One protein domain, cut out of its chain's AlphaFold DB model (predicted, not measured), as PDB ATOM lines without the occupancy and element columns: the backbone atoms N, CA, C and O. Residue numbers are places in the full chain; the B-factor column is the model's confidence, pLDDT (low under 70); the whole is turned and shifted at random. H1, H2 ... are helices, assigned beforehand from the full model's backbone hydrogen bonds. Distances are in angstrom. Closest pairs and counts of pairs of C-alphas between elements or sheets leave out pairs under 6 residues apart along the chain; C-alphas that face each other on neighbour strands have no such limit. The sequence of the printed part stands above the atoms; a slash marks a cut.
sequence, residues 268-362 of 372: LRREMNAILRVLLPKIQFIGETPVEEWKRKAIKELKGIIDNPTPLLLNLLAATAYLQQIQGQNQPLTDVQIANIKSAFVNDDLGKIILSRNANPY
ATOM      1  N   LEU A 268      22.783 114.107 138.844       73.81
ATOM      2  CA  LEU A 268      22.080 113.586 140.028       73.81
ATOM      3  C   LEU A 268      23.022 112.910 141.042       73.81
ATOM      4  O   LEU A 268      22.880 113.106 142.243       73.81
ATOM      5  N   ARG A 269      24.053 112.177 140.596       75.25
ATOM      6  CA  ARG A 269      25.061 111.598 141.510       75.25
ATOM      7  C   ARG A 269      25.807 112.669 142.318       75.25
ATOM      8  O   ARG A 269      26.032 112.487 143.510       75.25
ATOM      9  N   ARG A 270      26.203 113.775 141.679       75.75
ATOM     10  CA  ARG A 270      26.892 114.902 142.332       75.75
ATOM     11  C   ARG A 270      25.976 115.573 143.353       75.75
ATOM     12  O   ARG A 270      26.396 115.840 144.472       75.75
ATOM     13  N   GLU A 271      24.720 115.770 142.981       83.12
ATOM     14  CA  GLU A 271      23.672 116.306 143.847       83.12
ATOM     15  C   GLU A 271      23.443 115.422 145.089       83.12
ATOM     16  O   GLU A 271      23.461 115.915 146.217       83.12
ATOM     17  N   MET A 272      23.317 114.101 144.910       87.88
ATOM     18  CA  MET A 272      23.171 113.157 146.027       87.88
ATOM     19  C   MET A 272      24.421 113.117 146.913       87.88
ATOM     20  O   MET A 272      24.306 113.051 148.137       87.88
ATOM     21  N   ASN A 273      25.616 113.206 146.319       83.69
ATOM     22  CA  ASN A 273      26.871 113.306 147.065       83.69
ATOM     23  C   ASN A 273      26.894 114.541 147.975       83.69
ATOM     24  O   ASN A 273      27.349 114.439 149.113       83.69
ATOM     25  N   ALA A 274      26.389 115.686 147.506       85.50
ATOM     26  CA  ALA A 274      26.314 116.898 148.318       85.50
ATOM     27  C   ALA A 274      25.391 116.712 149.534       85.50
ATOM     28  O   ALA A 274      25.779 117.059 150.651       85.50
ATOM     29  N   ILE A 275      24.222 116.086 149.343       90.94
ATOM     30  CA  ILE A 275      23.308 115.747 150.444       90.94
ATOM     31  C   ILE A 275      23.999 114.812 151.446       90.94
ATOM     32  O   ILE A 275      24.002 115.097 152.642       90.94
ATOM     33  N   LEU A 276      24.617 113.721 150.979       90.00
ATOM     34  CA  LEU A 276      25.291 112.758 151.858       90.00
ATOM     35  C   LEU A 276      26.408 113.406 152.681       90.00
ATOM     36  O   LEU A 276      26.459 113.231 153.896       90.00
ATOM     37  N   ARG A 277      27.285 114.167 152.017       87.94
ATOM     38  CA  ARG A 277      28.484 114.751 152.629       87.94
ATOM     39  C   ARG A 277      28.148 115.843 153.638       87.94
ATOM     40  O   ARG A 277      28.747 115.884 154.708       87.94
ATOM     41  N   VAL A 278      27.224 116.738 153.289       87.75
ATOM     42  CA  VAL A 278      26.965 117.954 154.077       87.75
ATOM     43  C   VAL A 278      25.797 117.773 155.038       87.75
ATOM     44  O   VAL A 278      25.882 118.192 156.190       87.75
ATOM     45  N   LEU A 279      24.713 117.138 154.590       88.50
ATOM     46  CA  LEU A 279      23.465 117.058 155.356       88.50
ATOM     47  C   LEU A 279      23.357 115.768 156.167       88.50
ATOM     48  O   LEU A 279      22.682 115.745 157.192       88.50
ATOM     49  N   LEU A 280      24.049 114.705 155.749       89.44
ATOM     50  CA  LEU A 280      24.053 113.407 156.424       89.44
ATOM     51  C   LEU A 280      25.450 112.945 156.892       89.44
ATOM     52  O   LEU A 280      25.721 111.742 156.865       89.44
ATOM     53  N   PRO A 281      26.340 113.820 157.405       86.81
ATOM     54  CA  PRO A 281      27.746 113.473 157.637       86.81
ATOM     55  C   PRO A 281      27.938 112.307 158.620       86.81
ATOM     56  O   PRO A 281      28.892 111.540 158.508       86.81
ATOM     57  N   LYS A 282      27.010 112.128 159.571       87.00
ATOM     58  CA  LYS A 282      27.051 111.051 160.579       87.00
ATOM     59  C   LYS A 282      26.714 109.671 160.021       87.00
ATOM     60  O   LYS A 282      27.060 108.671 160.641       87.00
ATOM     61  N   ILE A 283      25.998 109.620 158.902       86.44
ATOM     62  CA  ILE A 283      25.513 108.379 158.287       86.44
ATOM     63  C   ILE A 283      25.851 108.312 156.795       86.44
ATOM     64  O   ILE A 283      25.270 107.504 156.079       86.44
ATOM     65  N   GLN A 284      26.778 109.148 156.321       82.12
ATOM     66  CA  GLN A 284      27.145 109.235 154.904       82.12
ATOM     67  C   GLN A 284      27.565 107.872 154.336       82.12
ATOM     68  O   GLN A 284      27.265 107.558 153.189       82.12
ATOM     69  N   PHE A 285      28.188 107.032 155.169       86.31
ATOM     70  CA  PHE A 285      28.508 105.650 154.844       86.31
ATOM     71  C   PHE A 285      27.427 104.719 155.373       86.31
ATOM     72  O   PHE A 285      27.072 104.746 156.553       86.31
ATOM     73  N   ILE A 286      26.942 103.850 154.495       90.88
ATOM     74  CA  ILE A 286      25.969 102.821 154.853       90.88
ATOM     75  C   ILE A 286      26.619 101.657 155.616       90.88
ATOM     76  O   ILE A 286      26.012 101.094 156.532       90.88
ATOM     77  N   GLY A 287      27.881 101.343 155.293       90.62
ATOM     78  CA  GLY A 287      28.606 100.215 155.874       90.62
ATOM     79  C   GLY A 287      27.812  98.918 155.719       90.62
ATOM     80  O   GLY A 287      27.145  98.714 154.706       90.62
ATOM     81  N   GLU A 288      27.843  98.069 156.743       95.31
ATOM     82  CA  GLU A 288      27.080  96.814 156.802       95.31
ATOM     83  C   GLU A 288      25.648  96.989 157.339       95.31
ATOM     84  O   GLU A 288      24.923  96.011 157.520       95.31
ATOM     85  N   THR A 289      25.209  98.230 157.580       95.81
ATOM     86  CA  THR A 289      23.844  98.511 158.046       95.81
ATOM     87  C   THR A 289      22.833  98.057 156.985       95.81
ATOM     88  O   THR A 289      23.003  98.396 155.810       95.81
ATOM     89  N   PRO A 290      21.749  97.349 157.359       97.00
ATOM     90  CA  PRO A 290      20.664  97.051 156.430       97.00
ATOM     91  C   PRO A 290      20.093  98.331 155.812       97.00
ATOM     92  O   PRO A 290      19.839  99.308 156.521       97.00
ATOM     93  N   VAL A 291      19.842  98.326 154.500       96.31
ATOM     94  CA  VAL A 291      19.435  99.531 153.750       96.31
ATOM     95  C   VAL A 291      18.187 100.188 154.346       96.31
ATOM     96  O   VAL A 291      18.159 101.401 154.529       96.31
ATOM     97  N   GLU A 292      17.181  99.407 154.737       95.81
ATOM     98  CA  GLU A 292      15.950  99.940 155.341       95.81
ATOM     99  C   GLU A 292      16.160 100.530 156.745       95.81
ATOM    100  O   GLU A 292      15.453 101.447 157.169       95.81
ATOM    101  N   GLU A 293      17.148 100.046 157.499       96.94
ATOM    102  CA  GLU A 293      17.539 100.688 158.754       96.94
ATOM    103  C   GLU A 293      18.281 102.000 158.492       96.94
ATOM    104  O   GLU A 293      18.001 103.010 159.143       96.94
ATOM    105  N   TRP A 294      19.182 102.004 157.512       97.25
ATOM    106  CA  TRP A 294      19.901 103.202 157.103       97.25
ATOM    107  C   TRP A 294      18.944 104.301 156.617       97.25
ATOM    108  O   TRP A 294      19.021 105.433 157.097       97.25
ATOM    109  N   LYS A 295      17.955 103.966 155.775       96.50
ATOM    110  CA  LYS A 295      16.924 104.909 155.303       96.50
ATOM    111  C   LYS A 295      16.130 105.527 156.453       96.50
ATOM    112  O   LYS A 295      15.890 106.731 156.451       96.50
ATOM    113  N   ARG A 296      15.765 104.745 157.477       97.19
ATOM    114  CA  ARG A 296      15.086 105.273 158.679       97.19
ATOM    115  C   ARG A 296      15.947 106.282 159.440       97.19
ATOM    116  O   ARG A 296      15.419 107.285 159.920       97.19
ATOM    117  N   LYS A 297      17.260 106.043 159.539       96.62
ATOM    118  CA  LYS A 297      18.208 107.010 160.119       96.62
ATOM    119  C   LYS A 297      18.287 108.273 159.255       96.62
ATOM    120  O   LYS A 297      18.183 109.368 159.799       96.62
ATOM    121  N   ALA A 298      18.361 108.125 157.932       96.44
ATOM    122  CA  ALA A 298      18.386 109.249 156.996       96.44
ATOM    123  C   ALA A 298      17.132 110.126 157.076       96.44
ATOM    124  O   ALA A 298      17.259 111.341 157.173       96.44
ATOM    125  N   ILE A 299      15.934 109.538 157.146       97.00
ATOM    126  CA  ILE A 299      14.680 110.289 157.347       97.00
ATOM    127  C   ILE A 299      14.746 111.140 158.621       97.00
ATOM    128  O   ILE A 299      14.323 112.294 158.626       97.00
ATOM    129  N   LYS A 300      15.281 110.583 159.714       95.12
ATOM    130  CA  LYS A 300      15.382 111.298 160.990       95.12
ATOM    131  C   LYS A 300      16.349 112.481 160.914       95.12
ATOM    132  O   LYS A 300      16.028 113.530 161.462       95.12
ATOM    133  N   GLU A 301      17.502 112.309 160.272       93.88
ATOM    134  CA  GLU A 301      18.509 113.372 160.125       93.88
ATOM    135  C   GLU A 301      18.071 114.450 159.114       93.88
ATOM    136  O   GLU A 301      18.365 115.622 159.317       93.88
ATOM    137  N   LEU A 302      17.310 114.091 158.070       95.06
ATOM    138  CA  LEU A 302      16.758 115.054 157.102       95.06
ATOM    139  C   LEU A 302      15.574 115.862 157.646       95.06
ATOM    140  O   LEU A 302      15.204 116.877 157.055       95.06
ATOM    141  N   LYS A 303      14.960 115.438 158.754       93.81
ATOM    142  CA  LYS A 303      13.780 116.099 159.313       93.81
ATOM    143  C   LYS A 303      14.070 117.569 159.632       93.81
ATOM    144  O   LYS A 303      15.014 117.882 160.351       93.81
ATOM    145  N   GLY A 304      13.213 118.472 159.162       90.75
ATOM    146  CA  GLY A 304      13.406 119.913 159.304       90.75
ATOM    147  C   GLY A 304      14.314 120.538 158.243       90.75
ATOM    148  O   GLY A 304      14.478 121.757 158.288       90.75
ATOM    149  N   ILE A 305      14.862 119.739 157.317       95.25
ATOM    150  CA  ILE A 305      15.580 120.156 156.100       95.25
ATOM    151  C   ILE A 305      14.782 119.723 154.861       95.25
ATOM    152  O   ILE A 305      14.445 120.553 154.024       95.25
ATOM    153  N   ILE A 306      14.455 118.430 154.779       95.50
ATOM    154  CA  ILE A 306      13.537 117.815 153.813       95.50
ATOM    155  C   ILE A 306      12.552 116.997 154.649       95.50
ATOM    156  O   ILE A 306      12.891 115.921 155.139       95.50
ATOM    157  N   ASP A 307      11.347 117.518 154.865       92.50
ATOM    158  CA  ASP A 307      10.408 116.942 155.836       92.50
ATOM    159  C   ASP A 307       9.811 115.613 155.365       92.50
ATOM    160  O   ASP A 307       9.521 114.737 156.181       92.50
ATOM    161  N   ASN A 308       9.656 115.451 154.049       93.00
ATOM    162  CA  ASN A 308       9.059 114.268 153.429       93.00
ATOM    163  C   ASN A 308       9.966 113.728 152.310       93.00
ATOM    164  O   ASN A 308       9.624 113.855 151.131       93.00
ATOM    165  N   PRO A 309      11.140 113.155 152.639       95.38
ATOM    166  CA  PRO A 309      12.030 112.600 151.627       95.38
ATOM    167  C   PRO A 309      11.338 111.430 150.919       95.38
ATOM    168  O   PRO A 309      10.822 110.510 151.557       95.38
ATOM    169  N   THR A 310      11.311 111.466 149.587       94.81
ATOM    170  CA  THR A 310      10.625 110.446 148.788       94.81
ATOM    171  C   THR A 310      11.373 109.107 148.833       94.81
ATOM    172  O   THR A 310      12.592 109.080 149.042       94.81
ATOM    173  N   PRO A 311      10.692 107.971 148.582       92.69
ATOM    174  CA  PRO A 311      11.365 106.677 148.455       92.69
ATOM    175  C   PRO A 311      12.483 106.686 147.405       92.69
ATOM    176  O   PRO A 311      13.544 106.107 147.629       92.69
ATOM    177  N   LEU A 312      12.274 107.393 146.288       90.06
ATOM    178  CA  LEU A 312      13.271 107.543 145.233       90.06
ATOM    179  C   LEU A 312      14.513 108.301 145.720       90.06
ATOM    180  O   LEU A 312      15.623 107.817 145.513       90.06
ATOM    181  N   LEU A 313      14.345 109.435 146.410       93.06
ATOM    182  CA  LEU A 313      15.466 110.177 146.999       93.06
ATOM    183  C   LEU A 313      16.280 109.283 147.944       93.06
ATOM    184  O   LEU A 313      17.500 109.203 147.832       93.06
ATOM    185  N   LEU A 314      15.609 108.562 148.843       94.94
ATOM    186  CA  LEU A 314      16.269 107.671 149.801       94.94
ATOM    187  C   LEU A 314      17.008 106.510 149.114       94.94
ATOM    188  O   LEU A 314      18.103 106.146 149.544       94.94
ATOM    189  N   ASN A 315      16.441 105.949 148.041       91.94
ATOM    190  CA  ASN A 315      17.098 104.928 147.222       91.94
ATOM    191  C   ASN A 315      18.363 105.472 146.550       91.94
ATOM    192  O   ASN A 315      19.411 104.831 146.616       91.94
ATOM    193  N   LEU A 316      18.285 106.662 145.953       89.88
ATOM    194  CA  LEU A 316      19.428 107.303 145.305       89.88
ATOM    195  C   LEU A 316      20.534 107.661 146.296       89.88
ATOM    196  O   LEU A 316      21.707 107.455 145.986       89.88
ATOM    197  N   LEU A 317      20.188 108.139 147.494       92.94
ATOM    198  CA  LEU A 317      21.164 108.410 148.551       92.94
ATOM    199  C   LEU A 317      21.861 107.122 149.011       92.94
ATOM    200  O   LEU A 317      23.087 107.085 149.076       92.94
ATOM    201  N   ALA A 318      21.109 106.044 149.257       93.56
ATOM    202  CA  ALA A 318      21.687 104.757 149.646       93.56
ATOM    203  C   ALA A 318      22.604 104.180 148.551       93.56
ATOM    204  O   ALA A 318      23.711 103.726 148.837       93.56
ATOM    205  N   ALA A 319      22.178 104.239 147.285       89.50
ATOM    206  CA  ALA A 319      22.998 103.804 146.158       89.50
ATOM    207  C   ALA A 319      24.265 104.649 146.005       89.50
ATOM    208  O   ALA A 319      25.354 104.110 145.809       89.50
ATOM    209  N   THR A 320      24.139 105.968 146.153       87.25
ATOM    210  CA  THR A 320      25.276 106.891 146.096       87.25
ATOM    211  C   THR A 320      26.280 106.599 147.213       87.25
ATOM    212  O   THR A 320      27.478 106.598 146.945       87.25
ATOM    213  N   ALA A 321      25.827 106.252 148.422       89.31
ATOM    214  CA  ALA A 321      26.709 105.860 149.524       89.31
ATOM    215  C   ALA A 321      27.538 104.601 149.201       89.31
ATOM    216  O   ALA A 321      28.744 104.579 149.442       89.31
ATOM    217  N   TYR A 322      26.931 103.570 148.594       89.31
ATOM    218  CA  TYR A 322      27.682 102.398 148.119       89.31
ATOM    219  C   TYR A 322      28.663 102.756 146.994       89.31
ATOM    220  O   TYR A 322      29.806 102.298 146.995       89.31
ATOM    221  N   LEU A 323      28.250 103.596 146.044       83.94
ATOM    222  CA  LEU A 323      29.110 104.023 144.938       83.94
ATOM    223  C   LEU A 323      30.285 104.896 145.406       83.94
ATOM    224  O   LEU A 323      31.362 104.807 144.820       83.94
ATOM    225  N   GLN A 324      30.129 105.694 146.467       79.00
ATOM    226  CA  GLN A 324      31.242 106.420 147.089       79.00
ATOM    227  C   GLN A 324      32.308 105.468 147.644       79.00
ATOM    228  O   GLN A 324      33.494 105.732 147.470       79.00
ATOM    229  N   GLN A 325      31.910 104.354 148.262       84.44
ATOM    230  CA  GLN A 325      32.852 103.332 148.730       84.44
ATOM    231  C   GLN A 325      33.590 102.688 147.543       84.44
ATOM    232  O   GLN A 325      34.820 102.708 147.489       84.44
ATOM    233  N   ILE A 326      32.838 102.202 146.548       81.06
ATOM    234  CA  ILE A 326      33.394 101.497 145.381       81.06
ATOM    235  C   ILE A 326      34.325 102.404 144.579       81.06
ATOM    236  O   ILE A 326      35.453 102.033 144.279       81.06
ATOM    237  N   GLN A 327      33.848 103.588 144.205       73.56
ATOM    238  CA  GLN A 327      34.515 104.429 143.216       73.56
ATOM    239  C   GLN A 327      35.331 105.552 143.863       73.56
ATOM    240  O   GLN A 327      36.395 105.911 143.370       73.56
ATOM    241  N   GLY A 328      34.835 106.121 144.964       70.19
ATOM    242  CA  GLY A 328      35.497 107.221 145.670       70.19
ATOM    243  C   GLY A 328      36.646 106.767 146.563       70.19
ATOM    244  O   GLY A 328      37.675 107.432 146.621       70.19
ATOM    245  N   GLN A 329      36.482 105.630 147.237       79.12
ATOM    246  CA  GLN A 329      37.480 105.084 148.164       79.12
ATOM    247  C   GLN A 329      38.249 103.898 147.578       79.12
ATOM    248  O   GLN A 329      39.193 103.422 148.206       79.12
ATOM    249  N   ASN A 330      37.858 103.434 146.386       80.44
ATOM    250  CA  ASN A 330      38.389 102.228 145.756       80.44
ATOM    251  C   ASN A 330      38.303 100.999 146.681       80.44
ATOM    252  O   ASN A 330      39.238 100.200 146.776       80.44
ATOM    253  N   GLN A 331      37.198 100.884 147.422       85.19
ATOM    254  CA  GLN A 331      36.961  99.797 148.364       85.19
ATOM    255  C   GLN A 331      35.828  98.898 147.859       85.19
ATOM    256  O   GLN A 331      34.715  99.386 147.647       85.19
ATOM    257  N   PRO A 332      36.064  97.585 147.690       90.94
ATOM    258  CA  PRO A 332      35.004  96.665 147.311       90.94
ATOM    259  C   PRO A 332      33.968  96.526 148.433       90.94
ATOM    260  O   PRO A 332      34.244  96.779 149.609       90.94
ATOM    261  N   LEU A 333      32.763  96.111 148.060       94.50
ATOM    262  CA  LEU A 333      31.690  95.784 148.992       94.50
ATOM    263  C   LEU A 333      31.971  94.466 149.724       94.50
ATOM    264  O   LEU A 333      32.450  93.509 149.114       94.50
ATOM    265  N   THR A 334      31.606  94.389 151.006       96.81
ATOM    266  CA  THR A 334      31.618  93.125 151.764       96.81
ATOM    267  C   THR A 334      30.446  92.223 151.366       96.81
ATOM    268  O   THR A 334      29.437  92.685 150.825       96.81
ATOM    269  N   ASP A 335      30.529  90.930 151.685       97.62
ATOM    270  CA  ASP A 335      29.435  89.980 151.435       97.62
ATOM    271  C   ASP A 335      28.126  90.400 152.125       97.62
ATOM    272  O   ASP A 335      27.039  90.252 151.558       97.62
ATOM    273  N   VAL A 336      28.225  90.995 153.320       97.88
ATOM    274  CA  VAL A 336      27.076  91.535 154.062       97.88
ATOM    275  C   VAL A 336      26.447  92.701 153.301       97.88
ATOM    276  O   VAL A 336      25.229  92.757 153.139       97.88
ATOM    277  N   GLN A 337      27.264  93.609 152.765       97.19
ATOM    278  CA  GLN A 337      26.783  94.724 151.949       97.19
ATOM    279  C   GLN A 337      26.102  94.241 150.665       97.19
ATOM    280  O   GLN A 337      25.026  94.729 150.320       97.19
ATOM    281  N   ILE A 338      26.678  93.244 149.990       96.88
ATOM    282  CA  ILE A 338      26.091  92.623 148.795       96.88
ATOM    283  C   ILE A 338      24.726  91.998 149.123       96.88
ATOM    284  O   ILE A 338      23.772  92.174 148.362       96.88
ATOM    285  N   ALA A 339      24.604  91.299 150.254       96.62
ATOM    286  CA  ALA A 339      23.334  90.736 150.711       96.62
ATOM    287  C   ALA A 339      22.296  91.831 151.035       96.62
ATOM    288  O   ALA A 339      21.132  91.730 150.630       96.62
ATOM    289  N   ASN A 340      22.717  92.917 151.688       96.94
ATOM    290  CA  ASN A 340      21.861  94.070 151.976       96.94
ATOM    291  C   ASN A 340      21.346  94.733 150.687       96.94
ATOM    292  O   ASN A 340      20.159  95.031 150.587       96.94
ATOM    293  N   ILE A 341      22.194  94.898 149.668       94.81
ATOM    294  CA  ILE A 341      21.790  95.443 148.362       94.81
ATOM    295  C   ILE A 341      20.761  94.532 147.687       94.81
ATOM    296  O   ILE A 341      19.700  95.000 147.275       94.81
ATOM    297  N   LYS A 342      21.039  93.224 147.611       94.44
ATOM    298  CA  LYS A 342      20.147  92.245 146.963       94.44
ATOM    299  C   LYS A 342      18.773  92.153 147.625       94.44
ATOM    300  O   LYS A 342      17.793  91.885 146.940       94.44
ATOM    301  N   SER A 343      18.704  92.343 148.941       93.75
ATOM    302  CA  SER A 343      17.442  92.295 149.690       93.75
ATOM    303  C   SER A 343      16.637  93.593 149.619       93.75
ATOM    304  O   SER A 343      15.414  93.543 149.710       93.75
ATOM    305  N   ALA A 344      17.294  94.744 149.454       92.88
ATOM    306  CA  ALA A 344      16.627  96.044 149.464       92.88
ATOM    307  C   ALA A 344      16.165  96.517 148.077       92.88
ATOM    308  O   ALA A 344      15.106  97.129 147.959       92.88
ATOM    309  N   PHE A 345      16.934  96.226 147.025       88.81
ATOM    310  CA  PHE A 345      16.683  96.694 145.656       88.81
ATOM    311  C   PHE A 345      16.138  95.560 144.772       88.81
ATOM    312  O   PHE A 345      16.738  95.183 143.770       88.81
ATOM    313  N   VAL A 346      15.024  94.948 145.188       81.44
ATOM    314  CA  VAL A 346      14.484  93.729 144.546       81.44
ATOM    315  C   VAL A 346      13.767  94.026 143.225       81.44
ATOM    316  O   VAL A 346      13.810  93.216 142.302       81.44
ATOM    317  N   ASN A 347      13.107  95.182 143.133       75.94
ATOM    318  CA  ASN A 347      12.188  95.520 142.039       75.94
ATOM    319  C   ASN A 347      12.718  96.623 141.111       75.94
ATOM    320  O   ASN A 347      11.963  97.134 140.287       75.94
ATOM    321  N   ASP A 348      13.985  97.012 141.252       77.19
ATOM    322  CA  ASP A 348      14.622  98.021 140.410       77.19
ATOM    323  C   ASP A 348      16.032  97.584 139.985       77.19
ATOM    324  O   ASP A 348      16.618  96.641 140.524       77.19
ATOM    325  N   ASP A 349      16.578  98.259 138.975       83.44
ATOM    326  CA  ASP A 349      17.922  97.970 138.474       83.44
ATOM    327  C   ASP A 349      19.020  98.693 139.262       83.44
ATOM    328  O   ASP A 349      20.204  98.475 139.000       83.44
ATOM    329  N   LEU A 350      18.676  99.513 140.261       84.56
ATOM    330  CA  LEU A 350      19.655 100.272 141.036       84.56
ATOM    331  C   LEU A 350      20.585  99.326 141.804       84.56
ATOM    332  O   LEU A 350      21.803  99.502 141.783       84.56
ATOM    333  N   GLY A 351      20.030  98.263 142.394       87.81
ATOM    334  CA  GLY A 351      20.820  97.202 143.022       87.81
ATOM    335  C   GLY A 351      21.784  96.525 142.046       87.81
ATOM    336  O   GLY A 351      22.954  96.311 142.370       87.81
ATOM    337  N   LYS A 352      21.324  96.235 140.823       86.06
ATOM    338  CA  LYS A 352      22.159  95.611 139.787       86.06
ATOM    339  C   LYS A 352      23.278  96.540 139.326       86.06
ATOM    340  O   LYS A 352      24.406  96.082 139.169       86.06
ATOM    341  N   ILE A 353      22.997  97.836 139.182       81.00
ATOM    342  CA  ILE A 353      23.995  98.859 138.848       81.00
ATOM    343  C   ILE A 353      25.095  98.897 139.914       81.00
ATOM    344  O   ILE A 353      26.274  98.820 139.567       81.00
ATOM    345  N   ILE A 354      24.733  98.950 141.201       85.50
ATOM    346  CA  ILE A 354      25.711  98.962 142.302       85.50
ATOM    347  C   ILE A 354      26.590  97.705 142.250       85.50
ATOM    348  O   ILE A 354      27.814  97.802 142.301       85.50
ATOM    349  N   LEU A 355      25.981  96.523 142.108       88.62
ATOM    350  CA  LEU A 355      26.712  95.252 142.070       88.62
ATOM    351  C   LEU A 355      27.597  95.122 140.825       88.62
ATOM    352  O   LEU A 355      28.722  94.638 140.928       88.62
ATOM    353  N   SER A 356      27.127  95.592 139.670       81.62
ATOM    354  CA  SER A 356      27.909  95.627 138.434       81.62
ATOM    355  C   SER A 356      29.123  96.540 138.573       81.62
ATOM    356  O   SER A 356      30.209  96.178 138.131       81.62
ATOM    357  N   ARG A 357      28.962  97.703 139.216       77.50
ATOM    358  CA  ARG A 357      30.074  98.616 139.515       77.50
ATOM    359  C   ARG A 357      31.016  98.039 140.562       77.50
ATOM    360  O   ARG A 357      32.206  98.266 140.468       77.50
ATOM    361  N   ASN A 358      30.534  97.262 141.526       84.69
ATOM    362  CA  ASN A 358      31.415  96.572 142.468       84.69
ATOM    363  C   ASN A 358      32.253  95.475 141.789       84.69
ATOM    364  O   ASN A 358      33.433  95.329 142.086       84.69
ATOM    365  N   ALA A 359      31.648  94.706 140.879       83.62
ATOM    366  CA  ALA A 359      32.347  93.666 140.121       83.62
ATOM    367  C   ALA A 359      33.326  94.254 139.097       83.62
ATOM    368  O   ALA A 359      34.353  93.650 138.795       83.62
ATOM    369  N   ASN A 360      32.999  95.431 138.567       69.75
ATOM    370  CA  ASN A 360      33.820  96.160 137.625       69.75
ATOM    371  C   ASN A 360      33.887  97.644 138.035       69.75
ATOM    372  O   ASN A 360      33.129  98.460 137.497       69.75
ATOM    373  N   PRO A 361      34.753  98.007 139.007       59.00
ATOM    374  CA  PRO A 361      34.874  99.388 139.490       59.00
ATOM    375  C   PRO A 361      35.296 100.368 138.386       59.00
ATOM    376  O   PRO A 361      35.028 101.566 138.498       59.00
ATOM    377  N   TYR A 362      35.829  99.837 137.278       58.44
ATOM    378  CA  TYR A 362      36.249 100.553 136.075       58.44
ATOM    379  C   TYR A 362      35.655  99.895 134.814       58.44
ATOM    380  O   TYR A 362      36.370  99.203 134.089       58.44
TER     381      TYR A 362
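Overview. This is residues 268 to 362 of the 372 residues of an uncharacterized protein of Muribaculaceae bacterium (UniProt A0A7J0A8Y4). One long helix, H3, runs through the middle, with H1 crossing it on one side and the helical hairpin of H4 and H5 on the other, where H5 runs side by side with H3. H2 crosses H3 near its first residues and reaches with its own first residues to the end of H4. The printed part has 95 residues with five named helices, in the order H1, H2, H3, H4, H5, and no named strand; the class is all helix. It is compact, with a radius of gyration of the C-alphas of 12.4 A, and spans 38 by 25 by 22 A, only just elongated.

Arrangement. Start at H3, residues 311 to 328, the hub, which touches three other helices and has a kink of 27 degrees near residue 322. With residues 316 to 321 alone it touches H1, residues 268 to 279, about perpendicular at 89 degrees; look at Met 272 and Leu 317, whose C-alphas are the closest, 5.7 A apart. With residues 314 to 318 alone it touches H2, residues 291 to 302, about perpendicular at 74 degrees, closest at the C-alphas of Lys 295 and Leu 314, 6.2 A. With residues 319 to 326 alone it touches H5, residues 350 to 359, at a shallow tilt of 6 degrees, the same way; the closest C-alphas are those of Ile 326 and Asn 358, 6.1 A. H5 forms a hairpin with H4, residues 335 to 344: they touch at a shallow tilt of 20 degrees, opposite ways, closest at the C-alphas of Ile 341 and Gly 351, 5.7 A. With residues 291 to 292 alone H2 touches H4, the C-alphas of Val 291 and Ala 344 being closest at 6.2 A. H3 and H4 are near each other, while H1 is apart from H4 and H5. In H1, H2, H3, H4 and H5 every O i to N i+4 pair is within hydrogen-bond range.

Along the chain. Find C-alpha 311 at (11.365, 106.677, 148.455); from there H3 runs 24.3 A to C-alpha 328 at (35.497, 107.221, 145.670). H1 begins at C-alpha 268, (22.080, 113.586, 140.028), and is 15.8 A long; H2 measures 16.1 A. H4 and H5 are each 14.3 A long, and H5 ends at C-alpha 359, (32.347, 93.666, 140.121).

Size, cuts and confidence. The C-alphas of Gly 304 and Asn 360 are the two farthest apart, 38.1 A. The printed part has no cut. The link from H1 to H2 is long, with 11 residues, and that from H4 to H5 is tight. Mean pLDDT of the printed part is 88.3; look for low confidence, under 70, at residues 360 to 362.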